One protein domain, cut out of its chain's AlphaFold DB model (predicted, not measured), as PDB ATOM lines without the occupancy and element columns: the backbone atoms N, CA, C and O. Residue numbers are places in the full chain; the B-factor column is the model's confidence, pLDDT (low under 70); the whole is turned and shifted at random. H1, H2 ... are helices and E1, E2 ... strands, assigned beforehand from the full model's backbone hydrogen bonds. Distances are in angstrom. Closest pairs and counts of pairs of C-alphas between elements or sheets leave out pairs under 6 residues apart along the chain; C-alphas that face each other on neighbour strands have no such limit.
ATOM      1  N   ILE A  41      22.027 -44.871 -35.638       94.31
ATOM      2  CA  ILE A  41      22.918 -44.681 -34.493       94.31
ATOM      3  C   ILE A  41      24.074 -43.763 -34.884       94.31
ATOM      4  O   ILE A  41      24.746 -44.001 -35.889       94.31
ATOM      5  N   VAL A  42      24.316 -42.739 -34.062       94.62
ATOM      6  CA  VAL A  42      25.513 -41.892 -34.117       94.62
ATOM      7  C   VAL A  42      26.271 -42.053 -32.802       94.62
ATOM      8  O   VAL A  42      25.767 -41.683 -31.743       94.62
ATOM      9  N   VAL A  43      27.484 -42.599 -32.854       94.94
ATOM     10  CA  VAL A  43      28.339 -42.776 -31.675       94.94
ATOM     11  C   VAL A  43      29.164 -41.514 -31.437       94.94
ATOM     12  O   VAL A  43      29.922 -41.086 -32.305       94.94
ATOM     13  N   LEU A  44      29.023 -40.912 -30.255       94.88
ATOM     14  CA  LEU A  44      29.732 -39.692 -29.863       94.88
ATOM     15  C   LEU A  44      30.814 -40.034 -28.835       94.88
ATOM     16  O   LEU A  44      30.495 -40.495 -27.741       94.88
ATOM     17  N   GLY A  45      32.079 -39.787 -29.167       92.31
ATOM     18  CA  GLY A  45      33.219 -40.105 -28.305       92.31
ATOM     19  C   GLY A  45      34.082 -38.882 -28.012       92.31
ATOM     20  O   GLY A  45      34.394 -38.115 -28.923       92.31
ATOM     21  N   ASP A  46      34.482 -38.687 -26.753       90.00
ATOM     22  CA  ASP A  46      35.468 -37.651 -26.395       90.00
ATOM     23  C   ASP A  46      36.904 -38.098 -26.747       90.00
ATOM     24  O   ASP A  46      37.111 -39.115 -27.406       90.00
ATOM     25  N   ARG A  47      37.914 -37.346 -26.299       84.69
ATOM     26  CA  ARG A  47      39.347 -37.565 -26.565       84.69
ATOM     27  C   ARG A  47      39.878 -38.949 -26.190       84.69
ATOM     28  O   ARG A  47      40.944 -39.320 -26.675       84.69
ATOM     29  N   GLU A  48      39.188 -39.674 -25.320       85.12
ATOM     30  CA  GLU A  48      39.533 -41.050 -24.941       85.12
ATOM     31  C   GLU A  48      39.132 -42.072 -26.020       85.12
ATOM     32  O   GLU A  48      39.735 -43.135 -26.119       85.12
ATOM     33  N   PHE A  49      38.193 -41.718 -26.899       83.75
ATOM     34  CA  PHE A  49      37.688 -42.547 -27.997       83.75
ATOM     35  C   PHE A  49      38.266 -42.102 -29.349       83.75
ATOM     36  O   PHE A  49      37.601 -42.164 -30.380       83.75
ATOM     37  N   CYS A  50      39.511 -41.615 -29.368       81.56
ATOM     38  CA  CYS A  50      40.131 -41.054 -30.572       81.56
ATOM     39  C   CYS A  50      40.673 -42.107 -31.561       81.56
ATOM     40  O   CYS A  50      41.311 -41.735 -32.546       81.56
ATOM     41  N   SER A  51      40.465 -43.403 -31.310       84.12
ATOM     42  CA  SER A  51      41.012 -44.484 -32.139       84.12
ATOM     43  C   SER A  51      40.434 -44.478 -33.560       84.12
ATOM     44  O   SER A  51      39.219 -44.455 -33.758       84.12
ATOM     45  N   VAL A  52      41.318 -44.544 -34.559       82.88
ATOM     46  CA  VAL A  52      40.931 -44.697 -35.972       82.88
ATOM     47  C   VAL A  52      40.384 -46.100 -36.236       82.88
ATOM     48  O   VAL A  52      39.452 -46.252 -37.020       82.88
ATOM     49  N   ASP A  53      40.887 -47.116 -35.532       86.31
ATOM     50  CA  ASP A  53      40.364 -48.480 -35.648       86.31
ATOM     51  C   ASP A  53      38.931 -48.574 -35.110       86.31
ATOM     52  O   ASP A  53      38.097 -49.241 -35.717       86.31
ATOM     53  N   LEU A  54      38.600 -47.822 -34.049       89.25
ATOM     54  CA  LEU A  54      37.217 -47.705 -33.572       89.25
ATOM     55  C   LEU A  54      36.312 -47.074 -34.635       89.25
ATOM     56  O   LEU A  54      35.214 -47.567 -34.880       89.25
ATOM     57  N   ALA A  55      36.773 -46.001 -35.280       89.31
ATOM     58  CA  ALA A  55      36.031 -45.358 -36.360       89.31
ATOM     59  C   ALA A  55      35.791 -46.325 -37.532       89.31
ATOM     60  O   ALA A  55      34.685 -46.377 -38.070       89.31
ATOM     61  N   ARG A  56      36.806 -47.126 -37.895       87.69
ATOM     62  CA  ARG A  56      36.704 -48.128 -38.967       87.69
ATOM     63  C   ARG A  56      35.670 -49.184 -38.604       87.69
ATOM     64  O   ARG A  56      34.744 -49.410 -39.371       87.69
ATOM     65  N   TRP A  57      35.788 -49.745 -37.405       90.94
ATOM     66  CA  TRP A  57      34.865 -50.750 -36.894       90.94
ATOM     67  C   TRP A  57      33.414 -50.246 -36.865       90.94
ATOM     68  O   TRP A  57      32.502 -50.959 -37.276       90.94
ATOM     69  N   LEU A  58      33.181 -48.997 -36.443       91.94
ATOM     70  CA  LEU A  58      31.846 -48.386 -36.462       91.94
ATOM     71  C   LEU A  58      31.294 -48.240 -37.885       91.94
ATOM     72  O   LEU A  58      30.125 -48.551 -38.116       91.94
ATOM     73  N   GLY A  59      32.137 -47.816 -38.832       88.69
ATOM     74  CA  GLY A  59      31.778 -47.725 -40.247       88.69
ATOM     75  C   GLY A  59      31.438 -49.086 -40.862       88.69
ATOM     76  O   GLY A  59      30.413 -49.214 -41.524       88.69
ATOM     77  N   GLU A  60      32.232 -50.122 -40.579       89.25
ATOM     78  CA  GLU A  60      31.982 -51.507 -41.019       89.25
ATOM     79  C   GLU A  60      30.675 -52.079 -40.449       89.25
ATOM     80  O   GLU A  60      30.001 -52.873 -41.102       89.25
ATOM     81  N   LYS A  61      30.279 -51.652 -39.244       89.69
ATOM     82  CA  LYS A  61      28.983 -51.991 -38.633       89.69
ATOM     83  C   LYS A  61      27.812 -51.149 -39.158       89.69
ATOM     84  O   LYS A  61      26.680 -51.372 -38.737       89.69
ATOM     85  N   GLY A  62      28.057 -50.203 -40.067       89.81
ATOM     86  CA  GLY A  62      27.025 -49.337 -40.640       89.81
ATOM     87  C   GLY A  62      26.515 -48.262 -39.677       89.81
ATOM     88  O   GLY A  62      25.384 -47.795 -39.813       89.81
ATOM     89  N   HIS A  63      27.314 -47.875 -38.680       92.62
ATOM     90  CA  HIS A  63      26.958 -46.838 -37.716       92.62
ATOM     91  C   HIS A  63      27.691 -45.527 -37.999       92.62
ATOM     92  O   HIS A  63      28.857 -45.503 -38.399       92.62
ATOM     93  N   TYR A  64      27.013 -44.411 -37.737       93.06
ATOM     94  CA  TYR A  64      27.633 -43.098 -37.825       93.06
ATOM     95  C   TYR A  64      28.451 -42.802 -36.571       93.06
ATOM     96  O   TYR A  64      28.189 -43.345 -35.495       93.06
ATOM     97  N   PHE A  65      29.423 -41.898 -36.675       93.69
ATOM     98  CA  PHE A  65      30.244 -41.522 -35.529       93.69
ATOM     99  C   PHE A  65      30.703 -40.063 -35.562       93.69
ATOM    100  O   PHE A  65      30.785 -39.429 -36.614       93.69
ATOM    101  N   CYS A  66      31.012 -39.538 -34.379       94.44
ATOM    102  CA  CYS A  66      31.722 -38.287 -34.132       94.44
ATOM    103  C   CYS A  66      32.704 -38.521 -32.978       94.44
ATOM    104  O   CYS A  66      32.318 -38.503 -31.807       94.44
ATOM    105  N   LEU A  67      33.973 -38.744 -33.304       93.50
ATOM    106  CA  LEU A  67      35.022 -39.083 -32.348       93.50
ATOM    107  C   LEU A  67      36.019 -37.933 -32.242       93.50
ATOM    108  O   LEU A  67      36.651 -37.551 -33.230       93.50
ATOM    109  N   ARG A  68      36.173 -37.356 -31.050       92.25
ATOM    110  CA  ARG A  68      37.086 -36.229 -30.859       92.25
ATOM    111  C   ARG A  68      38.537 -36.679 -30.890       92.25
ATOM    112  O   ARG A  68      38.963 -37.572 -30.168       92.25
ATOM    113  N   GLN A  69      39.314 -35.976 -31.699       90.31
ATOM    114  CA  GLN A  69      40.734 -36.191 -31.900       90.31
ATOM    115  C   GLN A  69      41.568 -35.262 -31.016       90.31
ATOM    116  O   GLN A  69      41.159 -34.149 -30.656       90.31
ATOM    117  N   LYS A  70      42.770 -35.726 -30.667       87.88
ATOM    118  CA  LYS A  70      43.802 -34.892 -30.042       87.88
ATOM    119  C   LYS A  70      44.423 -34.002 -31.117       87.88
ATOM    120  O   LYS A  70      44.532 -34.397 -32.271       87.88
ATOM    121  N   GLN A  71      44.880 -32.807 -30.751       85.75
ATOM    122  CA  GLN A  71      45.506 -31.916 -31.739       85.75
ATOM    123  C   GLN A  71      46.822 -32.484 -32.294       85.75
ATOM    124  O   GLN A  71      47.221 -32.175 -33.413       85.75
ATOM    125  N   SER A  72      47.490 -33.331 -31.507       82.94
ATOM    126  CA  SER A  72      48.710 -34.035 -31.894       82.94
ATOM    127  C   SER A  72      48.479 -35.184 -32.881       82.94
ATOM    128  O   SER A  72      49.459 -35.775 -33.335       82.94
ATOM    129  N   THR A  73      47.225 -35.513 -33.216       84.44
ATOM    130  CA  THR A  73      46.904 -36.541 -34.209       84.44
ATOM    131  C   THR A  73      47.434 -36.130 -35.587       84.44
ATOM    132  O   THR A  73      47.392 -34.959 -35.970       84.44
ATOM    133  N   TRP A  74      47.947 -37.109 -36.331       83.19
ATOM    134  CA  TRP A  74      48.453 -36.929 -37.691       83.19
ATOM    135  C   TRP A  74      47.375 -37.247 -38.726       83.19
ATOM    136  O   TRP A  74      46.633 -38.220 -38.575       83.19
ATOM    137  N   MET A  75      47.337 -36.461 -39.797       81.25
ATOM    138  CA  MET A  75      46.436 -36.616 -40.933       81.25
ATOM    139  C   MET A  75      47.188 -36.526 -42.262       81.25
ATOM    140  O   MET A  75      48.198 -35.829 -42.365       81.25
ATOM    141  N   LYS A  76      46.650 -37.192 -43.281       77.69
ATOM    142  CA  LYS A  76      47.055 -37.096 -44.682       77.69
ATOM    143  C   LYS A  76      45.820 -36.740 -45.516       77.69
ATOM    144  O   LYS A  76      44.781 -37.388 -45.370       77.69
ATOM    145  N   ALA A  77      45.922 -35.716 -46.360       71.69
ATOM    146  CA  ALA A  77      44.868 -35.322 -47.292       71.69
ATOM    147  C   ALA A  77      45.271 -35.764 -48.708       71.69
ATOM    148  O   ALA A  77      46.111 -35.132 -49.341       71.69
ATOM    149  N   GLY A  78      44.719 -36.876 -49.197       71.12
ATOM    150  CA  GLY A  78      45.116 -37.438 -50.493       71.12
ATOM    151  C   GLY A  78      46.616 -37.756 -50.561       71.12
ATOM    152  O   GLY A  78      47.130 -38.528 -49.747       71.12
ATOM    153  N   GLU A  79      47.319 -37.147 -51.519       67.56
ATOM    154  CA  GLU A  79      48.758 -37.356 -51.743       67.56
ATOM    155  C   GLU A  79      49.684 -36.381 -51.006       67.56
ATOM    156  O   GLU A  79      50.898 -36.452 -51.169       67.56
ATOM    157  N   THR A  80      49.156 -35.498 -50.155       72.44
ATOM    158  CA  THR A  80      50.009 -34.589 -49.375       72.44
ATOM    159  C   THR A  80      50.823 -35.330 -48.318       72.44
ATOM    160  O   THR A  80      50.442 -36.411 -47.866       72.44
ATOM    161  N   ASP A  81      51.884 -34.698 -47.821       79.25
ATOM    162  CA  ASP A  81      52.605 -35.191 -46.651       79.25
ATOM    163  C   ASP A  81      51.726 -35.265 -45.394       79.25
ATOM    164  O   ASP A  81      50.675 -34.620 -45.268       79.25
ATOM    165  N   TRP A  82      52.186 -36.075 -44.439       80.06
ATOM    166  CA  TRP A  82      51.594 -36.161 -43.112       80.06
ATOM    167  C   TRP A  82      51.736 -34.830 -42.378       80.06
ATOM    168  O   TRP A  82      52.842 -34.345 -42.153       80.06
ATOM    169  N   GLN A  83      50.613 -34.293 -41.912       81.56
ATOM    170  CA  GLN A  83      50.568 -33.073 -41.113       81.56
ATOM    171  C   GLN A  83      49.786 -33.293 -39.816       81.56
ATOM    172  O   GLN A  83      48.941 -34.182 -39.724       81.56
ATOM    173  N   LYS A  84      50.082 -32.512 -38.775       84.69
ATOM    174  CA  LYS A  84      49.357 -32.589 -37.496       84.69
ATOM    175  C   LYS A  84      48.073 -31.772 -37.567       84.69
ATOM    176  O   LYS A  84      48.048 -30.736 -38.213       84.69
ATOM    177  N   LEU A  85      47.038 -32.136 -36.811       84.31
ATOM    178  CA  LEU A  85      45.808 -31.326 -36.772       84.31
ATOM    179  C   LEU A  85      46.056 -29.884 -36.295       84.31
ATOM    180  O   LEU A  85      45.369 -28.962 -36.728       84.31
ATOM    181  N   THR A  86      47.077 -29.660 -35.461       82.50
ATOM    182  CA  THR A  86      47.522 -28.314 -35.061       82.50
ATOM    183  C   THR A  86      47.889 -27.407 -36.238       82.50
ATOM    184  O   THR A  86      47.761 -26.192 -36.116       82.50
ATOM    185  N   THR A  87      48.357 -27.955 -37.366       82.44
ATOM    186  CA  THR A  87      48.798 -27.153 -38.520       82.44
ATOM    187  C   THR A  87      47.639 -26.687 -39.398       82.44
ATOM    188  O   THR A  87      47.846 -25.840 -40.257       82.44
ATOM    189  N   LEU A  88      46.407 -27.146 -39.133       79.50
ATOM    190  CA  LEU A  88      45.199 -26.711 -39.847       79.50
ATOM    191  C   LEU A  88      44.821 -25.241 -39.593       79.50
ATOM    192  O   LEU A  88      43.849 -24.749 -40.158       79.50
ATOM    193  N   GLY A  89      45.552 -24.529 -38.728       78.31
ATOM    194  CA  GLY A  89      45.459 -23.072 -38.614       78.31
ATOM    195  C   GLY A  89      44.120 -22.542 -38.091       78.31
ATOM    196  O   GLY A  89      43.830 -21.360 -38.282       78.31
ATOM    197  N   LEU A  90      43.307 -23.377 -37.430       83.88
ATOM    198  CA  LEU A  90      42.072 -22.926 -36.783       83.88
ATOM    199  C   LEU A  90      42.388 -21.799 -35.793       83.88
ATOM    200  O   LEU A  90      43.356 -21.872 -35.042       83.88
ATOM    201  N   ARG A  91      41.533 -20.775 -35.756       84.94
ATOM    202  CA  ARG A  91      41.607 -19.645 -34.819       84.94
ATOM    203  C   ARG A  91      40.293 -19.540 -34.039       84.94
ATOM    204  O   ARG A  91      39.265 -20.006 -34.525       84.94
ATOM    205  N   PRO A  92      40.261 -18.923 -32.845       84.25
ATOM    206  CA  PRO A  92      39.009 -18.736 -32.115       84.25
ATOM    207  C   PRO A  92      37.933 -18.063 -32.981       84.25
ATOM    208  O   PRO A  92      38.116 -16.942 -33.444       84.25
ATOM    209  N   GLY A  93      36.797 -18.736 -33.171       84.06
ATOM    210  CA  GLY A  93      35.692 -18.285 -34.022       84.06
ATOM    211  C   GLY A  93      35.651 -18.919 -35.414       84.06
ATOM    212  O   GLY A  93      34.679 -18.692 -36.126       84.06
ATOM    213  N   THR A  94      36.649 -19.720 -35.799       87.25
ATOM    214  CA  THR A  94      36.667 -20.407 -37.095       87.25
ATOM    215  C   THR A  94      36.137 -21.834 -36.996       87.25
ATOM    216  O   THR A  94      36.260 -22.509 -35.966       87.25
ATOM    217  N   GLN A  95      35.614 -22.318 -38.114       90.25
ATOM    218  CA  GLN A  95      35.239 -23.709 -38.319       90.25
ATOM    219  C   GLN A  95      35.692 -24.167 -39.707       90.25
ATOM    220  O   GLN A  95      35.870 -23.336 -40.594       90.25
ATOM    221  N   GLY A  96      35.902 -25.466 -39.881       86.38
ATOM    222  CA  GLY A  96      36.358 -26.050 -41.137       86.38
ATOM    223  C   GLY A  96      35.898 -27.493 -41.280       86.38
ATOM    224  O   GLY A  96      35.757 -28.206 -40.286       86.38
ATOM    225  N   PHE A  97      35.663 -27.905 -42.520       87.69
ATOM    226  CA  PHE A  97      35.286 -29.263 -42.887       87.69
ATOM    227  C   PHE A  97      36.297 -29.789 -43.898       87.69
ATOM    228  O   PHE A  97      36.547 -29.141 -44.912       87.69
ATOM    229  N   TYR A  98      36.898 -30.933 -43.598       84.00
ATOM    230  CA  TYR A  98      37.973 -31.510 -44.389       84.00
ATOM    231  C   TYR A  98      37.564 -32.916 -44.830       84.00
ATOM    232  O   TYR A  98      37.333 -33.792 -43.995       84.00
ATOM    233  N   ASN A  99      37.455 -33.118 -46.143       77.62
ATOM    234  CA  ASN A  99      36.930 -34.344 -46.745       77.62
ATOM    235  C   ASN A  99      38.005 -35.406 -46.971       77.62
ATOM    236  O   ASN A  99      39.150 -35.068 -47.256       77.62
ATOM    237  N   ALA A 100      37.580 -36.675 -46.924       65.44
ATOM    238  CA  ALA A 100      38.344 -37.839 -47.380       65.44
ATOM    239  C   ALA A 100      39.778 -37.892 -46.821       65.44
ATOM    240  O   ALA A 100      40.762 -37.971 -47.558       65.44
ATOM    241  N   LEU A 101      39.894 -37.827 -45.496       66.56
ATOM    242  CA  LEU A 101      41.185 -37.806 -44.821       66.56
ATOM    243  C   LEU A 101      41.594 -39.192 -44.336       66.56
ATOM    244  O   LEU A 101      40.807 -39.910 -43.722       66.56
ATOM    245  N   THR A 102      42.871 -39.524 -44.526       66.50
ATOM    246  CA  THR A 102      43.485 -40.663 -43.837       66.50
ATOM    247  C   THR A 102      44.070 -40.158 -42.521       66.50
ATOM    248  O   THR A 102      44.937 -39.282 -42.513       66.50
ATOM    249  N   LEU A 103      43.588 -40.675 -41.392       62.59
ATOM    250  CA  LEU A 103      44.114 -40.348 -40.065       62.59
ATOM    251  C   LEU A 103      45.036 -41.454 -39.579       62.59
ATOM    252  O   LEU A 103      44.672 -42.623 -39.645       62.59
ATOM    253  N   THR A 104      46.181 -41.063 -39.011       59.47
ATOM    254  CA  THR A 104      47.261 -41.940 -38.522       59.47
ATOM    255  C   THR A 104      47.848 -42.884 -39.583       59.47
ATOM    256  O   THR A 104      47.206 -43.216 -40.567       59.47
ATOM    257  N   LYS A 105      49.097 -43.343 -39.414       56.09
ATOM    258  CA  LYS A 105      49.807 -44.191 -40.403       56.09
ATOM    259  C   LYS A 105      49.165 -45.578 -40.646       56.09
ATOM    260  O   LYS A 105      49.774 -46.419 -41.307       56.09
ATOM    261  N   SER A 106      47.978 -45.846 -40.106       51.88
ATOM    262  CA  SER A 106      47.212 -47.062 -40.347       51.88
ATOM    263  C   SER A 106      46.603 -47.025 -41.755       51.88
ATOM    264  O   SER A 106      45.917 -46.087 -42.155       51.88
ATOM    265  N   LYS A 107      46.907 -48.050 -42.555       47.16
ATOM    266  CA  LYS A 107      46.462 -48.152 -43.950       47.16
ATOM    267  C   LYS A 107      44.936 -48.341 -44.036       47.16
ATOM    268  O   LYS A 107      44.337 -48.999 -43.187       47.16
ATOM    269  N   GLY A 108      44.326 -47.817 -45.102       49.78
ATOM    270  CA  GLY A 108      43.016 -48.272 -45.589       49.78
ATOM    271  C   GLY A 108      41.789 -47.793 -44.811       49.78
ATOM    272  O   GLY A 108      40.835 -48.550 -44.661       49.78
ATOM    273  N   PHE A 109      41.792 -46.574 -44.278       53.25
ATOM    274  CA  PHE A 109      40.552 -45.988 -43.773       53.25
ATOM    275  C   PHE A 109      39.698 -45.483 -44.947       53.25
ATOM    276  O   PHE A 109      40.223 -44.816 -45.839       53.25
ATOM    277  N   GLY A 110      38.407 -45.832 -44.968       56.38
ATOM    278  CA  GLY A 110      37.449 -45.293 -45.941       56.38
ATOM    279  C   GLY A 110      37.314 -43.771 -45.821       56.38
ATOM    280  O   GLY A 110      37.843 -43.165 -44.889       56.38
ATOM    281  N   ALA A 111      36.611 -43.137 -46.762       60.44
ATOM    282  CA  ALA A 111      36.411 -41.689 -46.742       60.44
ATOM    283  C   ALA A 111      35.675 -41.264 -45.458       60.44
ATOM    284  O   ALA A 111      34.464 -41.420 -45.344       60.44
ATOM    285  N   ALA A 112      36.413 -40.732 -44.488       75.44
ATOM    286  CA  ALA A 112      35.844 -40.024 -43.356       75.44
ATOM    287  C   ALA A 112      36.233 -38.554 -43.414       75.44
ATOM    288  O   ALA A 112      37.225 -38.156 -44.038       75.44
ATOM    289  N   HIS A 113      35.444 -37.758 -42.713       86.81
ATOM    290  CA  HIS A 113      35.583 -36.321 -42.660       86.81
ATOM    291  C   HIS A 113      36.191 -35.908 -41.326       86.81
ATOM    292  O   HIS A 113      35.996 -36.549 -40.287       86.81
ATOM    293  N   LEU A 114      36.921 -34.801 -41.342       88.88
ATOM    294  CA  LEU A 114      37.347 -34.119 -40.133       88.88
ATOM    295  C   LEU A 114      36.631 -32.780 -40.041       88.88
ATOM    296  O   LEU A 114      36.641 -31.970 -40.965       88.88
ATOM    297  N   VAL A 115      36.058 -32.529 -38.877       90.50
ATOM    298  CA  VAL A 115      35.433 -31.266 -38.515       90.50
ATOM    299  C   VAL A 115      36.336 -30.541 -37.533       90.50
ATOM    300  O   VAL A 115      36.672 -31.063 -36.471       90.50
ATOM    301  N   GLY A 116      36.708 -29.315 -37.877       90.25
ATOM    302  CA  GLY A 116      37.389 -28.376 -37.001       90.25
ATOM    303  C   GLY A 116      36.421 -27.309 -36.499       90.25
ATOM    304  O   GLY A 116      35.776 -26.649 -37.308       90.25
ATOM    305  N   LYS A 117      36.335 -27.082 -35.187       89.94
ATOM    306  CA  LYS A 117      35.567 -25.963 -34.612       89.94
ATOM    307  C   LYS A 117      36.309 -25.340 -33.442       89.94
ATOM    308  O   LYS A 117      36.578 -26.018 -32.453       89.94
ATOM    309  N   TRP A 118      36.541 -24.032 -33.482       88.69
ATOM    310  CA  TRP A 118      37.010 -23.286 -32.315       88.69
ATOM    311  C   TRP A 118      35.984 -22.232 -31.920       88.69
ATOM    312  O   TRP A 118      35.695 -21.303 -32.672       88.69
ATOM    313  N   LYS A 119      35.418 -22.358 -30.717       84.56
ATOM    314  CA  LYS A 119      34.473 -21.365 -30.193       84.56
ATOM    315  C   LYS A 119      35.137 -19.983 -30.113       84.56
ATOM    316  O   LYS A 119      36.273 -19.860 -29.656       84.56
ATOM    317  N   ARG A 120      34.408 -18.948 -30.542       83.25
ATOM    318  CA  ARG A 120      34.838 -17.545 -30.460       83.25
ATOM    319  C   ARG A 120      35.098 -17.144 -29.004       83.25
ATOM    320  O   ARG A 120      34.377 -17.580 -28.107       83.25
ATOM    321  N   ARG A 121      36.101 -16.286 -28.793       78.62
ATOM    322  CA  ARG A 121      36.345 -15.627 -27.502       78.62
ATOM    323  C   ARG A 121      35.162 -14.734 -27.142       78.62
ATOM    324  O   ARG A 121      34.743 -13.917 -27.958       78.62
ATOM    325  N   TYR A 122      34.660 -14.883 -25.924       69.94
ATOM    326  CA  TYR A 122      33.649 -14.008 -25.340       69.94
ATOM    327  C   TYR A 122      34.112 -13.615 -23.940       69.94
ATOM    328  O   TYR A 122      34.512 -14.494 -23.183       69.94
ATOM    329  N   GLN A 123      34.096 -12.317 -23.618       66.62
ATOM    330  CA  GLN A 123      34.485 -11.795 -22.294       66.62
ATOM    331  C   GLN A 123      35.802 -12.406 -21.764       66.62
ATOM    332  O   GLN A 123      35.877 -12.884 -20.638       66.62
ATOM    333  N   SER A 124      36.832 -12.455 -22.618       65.81
ATOM    334  CA  SER A 124      38.164 -13.014 -22.311       65.81
ATOM    335  C   SER A 124      38.234 -14.530 -22.068       65.81
ATOM    336  O   SER A 124      39.325 -15.054 -21.855       65.81
ATOM    337  N   PHE A 125      37.126 -15.264 -22.197       62.84
ATOM    338  CA  PHE A 125      37.103 -16.721 -22.111       62.84
ATOM    339  C   PHE A 125      36.954 -17.360 -23.499       62.84
ATOM    340  O   PHE A 125      36.035 -17.061 -24.269       62.84
ATOM    341  N   ALA A 126      37.858 -18.280 -23.824       65.56
ATOM    342  CA  ALA A 126      37.683 -19.249 -24.899       65.56
ATOM    343  C   ALA A 126      38.177 -20.615 -24.431       65.56
ATOM    344  O   ALA A 126      39.076 -20.681 -23.591       65.56
ATOM    345  N   PRO A 127      37.646 -21.707 -25.008       75.19
ATOM    346  CA  PRO A 127      38.270 -23.009 -24.857       75.19
ATOM    347  C   PRO A 127      39.739 -22.908 -25.268       75.19
ATOM    348  O   PRO A 127      40.039 -22.366 -26.337       75.19
ATOM    349  N   ALA A 128      40.630 -23.442 -24.430       78.19
ATOM    350  CA  ALA A 128      42.071 -23.460 -24.687       78.19
ATOM    351  C   ALA A 128      42.420 -24.186 -25.996       78.19
ATOM    352  O   ALA A 128      43.469 -23.950 -26.586       78.19
ATOM    353  N   GLU A 129      41.520 -25.054 -26.460       82.75
ATOM    354  CA  GLU A 129      41.751 -25.953 -27.574       82.75
ATOM    355  C   GLU A 129      40.532 -26.039 -28.512       82.75
ATOM    356  O   GLU A 129      39.397 -26.128 -28.024       82.75
ATOM    357  N   PRO A 130      40.733 -26.076 -29.845       87.56
ATOM    358  CA  PRO A 130      39.675 -26.390 -30.796       87.56
ATOM    359  C   PRO A 130      39.166 -27.831 -30.642       87.56
ATOM    360  O   PRO A 130      39.825 -28.734 -30.111       87.56
ATOM    361  N   TRP A 131      37.960 -28.057 -31.145       90.44
ATOM    362  CA  TRP A 131      37.440 -29.386 -31.414       90.44
ATOM    363  C   TRP A 131      37.914 -29.840 -32.784       90.44
ATOM    364  O   TRP A 131      37.653 -29.175 -33.782       90.44
ATOM    365  N   PHE A 132      38.570 -30.992 -32.805       91.31
ATOM    366  CA  PHE A 132      38.784 -31.781 -34.004       91.31
ATOM    367  C   PHE A 132      37.946 -33.042 -33.861       91.31
ATOM    368  O   PHE A 132      38.119 -33.772 -32.889       91.31
ATOM    369  N   ILE A 133      37.005 -33.267 -34.766       92.56
ATOM    370  CA  ILE A 133      36.042 -34.365 -34.686       92.56
ATOM    371  C   ILE A 133      36.169 -35.179 -35.964       92.56
ATOM    372  O   ILE A 133      35.924 -34.673 -37.053       92.56
ATOM    373  N   LEU A 134      36.562 -36.437 -35.814       91.88
ATOM    374  CA  LEU A 134      36.521 -37.426 -36.875       91.88
ATOM    375  C   LEU A 134      35.080 -37.916 -37.024       91.88
ATOM    376  O   LEU A 134      34.482 -38.355 -36.041       91.88
ATOM    377  N   THR A 135      34.513 -37.836 -38.222       92.44
ATOM    378  CA  THR A 135      33.101 -38.148 -38.442       92.44
ATOM    379  C   THR A 135      32.833 -38.816 -39.785       92.44
ATOM    380  O   THR A 135      33.527 -38.565 -40.767       92.44
ATOM    381  N   SER A 136      31.805 -39.660 -39.817       91.38
ATOM    382  CA  SER A 136      31.203 -40.207 -41.038       91.38
ATOM    383  C   SER A 136      29.971 -39.423 -41.506       91.38
ATOM    384  O   SER A 136      29.242 -39.894 -42.369       91.38
ATOM    385  N   LEU A 137      29.695 -38.259 -40.909       91.50
ATOM    386  CA  LEU A 137      28.595 -37.383 -41.311       91.50
ATOM    387  C   LEU A 137      29.039 -36.435 -42.427       91.50
ATOM    388  O   LEU A 137      30.146 -35.898 -42.391       91.50
ATOM    389  N   ASP A 138      28.128 -36.172 -43.362       88.31
ATOM    390  CA  ASP A 138      28.448 -35.502 -44.629       88.31
ATOM    391  C   ASP A 138      28.598 -33.980 -44.524       88.31
ATOM    392  O   ASP A 138      29.078 -33.332 -45.454       88.31
ATOM    393  N   THR A 139      28.159 -33.373 -43.415       89.12
ATOM    394  CA  THR A 139      28.140 -31.910 -43.273       89.12
ATOM    395  C   THR A 139      28.687 -31.433 -41.936       89.12
ATOM    396  O   THR A 139      28.500 -32.048 -40.880       89.12
ATOM    397  N   LEU A 140      29.329 -30.263 -41.990       90.75
ATOM    398  CA  LEU A 140      29.900 -29.567 -40.843       90.75
ATOM    399  C   LEU A 140      28.868 -29.320 -39.737       90.75
ATOM    400  O   LEU A 140      29.113 -29.639 -38.573       90.75
ATOM    401  N   ASP A 141      27.715 -28.762 -40.104       90.69
ATOM    402  CA  ASP A 141      26.700 -28.339 -39.143       90.69
ATOM    403  C   ASP A 141      26.066 -29.532 -38.428       90.69
ATOM    404  O   ASP A 141      25.908 -29.496 -37.205       90.69
ATOM    405  N   VAL A 142      25.784 -30.621 -39.152       92.31
ATOM    406  CA  VAL A 142      25.214 -31.840 -38.562       92.31
ATOM    407  C   VAL A 142      26.212 -32.497 -37.613       92.31
ATOM    408  O   VAL A 142      25.832 -32.875 -36.506       92.31
ATOM    409  N   ALA A 143      27.493 -32.577 -37.981       92.50
ATOM    410  CA  ALA A 143      28.522 -33.149 -37.116       92.50
ATOM    411  C   ALA A 143      28.752 -32.326 -35.840       92.50
ATOM    412  O   ALA A 143      28.841 -32.877 -34.742       92.50
ATOM    413  N   ILE A 144      28.799 -30.996 -35.958       92.19
ATOM    414  CA  ILE A 144      28.902 -30.092 -34.808       92.19
ATOM    415  C   ILE A 144      27.682 -30.238 -33.897       92.19
ATOM    416  O   ILE A 144      27.842 -30.346 -32.679       92.19
ATOM    417  N   TRP A 145      26.479 -30.215 -34.471       92.12
ATOM    418  CA  TRP A 145      25.230 -30.331 -33.727       92.12
ATOM    419  C   TRP A 145      25.127 -31.679 -33.010       92.12
ATOM    420  O   TRP A 145      24.801 -31.719 -31.823       92.12
ATOM    421  N   ALA A 146      25.478 -32.774 -33.691       93.06
ATOM    422  CA  ALA A 146      25.508 -34.109 -33.108       93.06
ATOM    423  C   ALA A 146      26.522 -34.173 -31.961       93.06
ATOM    424  O   ALA A 146      26.174 -34.567 -30.852       93.06
ATOM    425  N   TYR A 147      27.754 -33.700 -32.174       93.12
ATOM    426  CA  TYR A 147      28.795 -33.736 -31.148       93.12
ATOM    427  C   TYR A 147      28.460 -32.889 -29.911       93.12
ATOM    428  O   TYR A 147      28.840 -33.245 -28.795       93.12
ATOM    429  N   GLN A 148      27.698 -31.799 -30.056       90.88
ATOM    430  CA  GLN A 148      27.216 -31.020 -28.909       90.88
ATOM    431  C   GLN A 148      26.346 -31.848 -27.950       90.88
ATOM    432  O   GLN A 148      26.398 -31.604 -26.747       90.88
ATOM    433  N   LYS A 149      25.620 -32.860 -28.445       91.19
ATOM    434  CA  LYS A 149      24.815 -33.778 -27.617       91.19
ATOM    435  C   LYS A 149      25.646 -34.685 -26.718       91.19
ATOM    436  O   LYS A 149      25.114 -35.257 -25.775       91.19
ATOM    437  N   ARG A 150      26.960 -34.793 -26.945       91.56
ATOM    438  CA  ARG A 150      27.858 -35.560 -26.070       91.56
ATOM    439  C   ARG A 150      27.807 -35.052 -24.623       91.56
ATOM    440  O   ARG A 150      27.971 -35.840 -23.701       91.56
TER     441      ARG A 150
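AT A GLANCE: This is residues 41 to 150 of the 271 residues of the protein "DDE_Tnp_1 domain-containing protein" of Synechococcus sp. (strain ATCC 29403 / PCC 7335) (UniProt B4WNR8). A twisted sheet of six strands has H3 packed on one face and H1 on the other, while E4 bends and brings E3 round at one edge, near little H2. The loop of residues 118 to 130 reaches up to 27 A from the mean of the C-alphas. The 110 printed residues hold E1 H1 E2 E3 H2 E4 E5 E6 H3, class mixed; the mixed sheet runs E1 E2 E6 E5 E4 E3. The whole is compact, radius of gyration of the C-alphas 13.4 A, spanning 44 by 33 by 23 A.

IN THESE COORDINATES: Find C-alpha 42 at (25.513, -41.892, -34.117), where E1, residues 42 to 45, begins. Next come H1, 52 to 60, 12.3 A long; E2, 64 to 69, 16.0 A; E3, 74 to 77; and H2, 85 to 88. E4, 95 to 103, spans 18.9 A and bends by 91 degrees at residue 100; E5, 112 to 117, spans 16.6 A; E6, 131 to 135, 12.0 A. H3, 140 to 150, runs 16.1 A to C-alpha 150 at (27.858, -35.560, -26.070).

HOW THE PARTS SIT: E1, H1 and E2 form a strand-helix-strand unit, parallel neighbour strands joined through a helix, with a right-handed crossover; see N 43 and O 64, 2.8 A apart. E4, E5 and E6 form a meander, each strand antiparallel to the one before: N 98 and O 114 are 2.8 A apart, N 133 and O 115 2.8 A. E2 and E6 are antiparallel, with N 67 to O 134 at 2.8 A, as are E4 and E3, with N 76 to O 102 at 2.8 A. H1 and H3, on opposite faces, make three layers, helices on both faces of a sheet. H1 lies over E6 at a height over the sheet of 7.7 A; H3's closest C-alphas to E4 are Leu 140 and Phe 97, 5.8 A. H2 is on the sheet too, only just over none of its strands, with 2 C-alphas falling on E5. Each O i to N i+4 pair is within hydrogen-bond range in H1, 5 of 7 in H3; H2 is too short for one.

THE WHOLE: Look to Gly 108 and Gln 123 for the farthest C-alphas, 44.1 A apart. The printed part has no cut, and E5 to E6 is the long link. Confidence is under 70 at residues 79, 100 to 111 and 122 to 126.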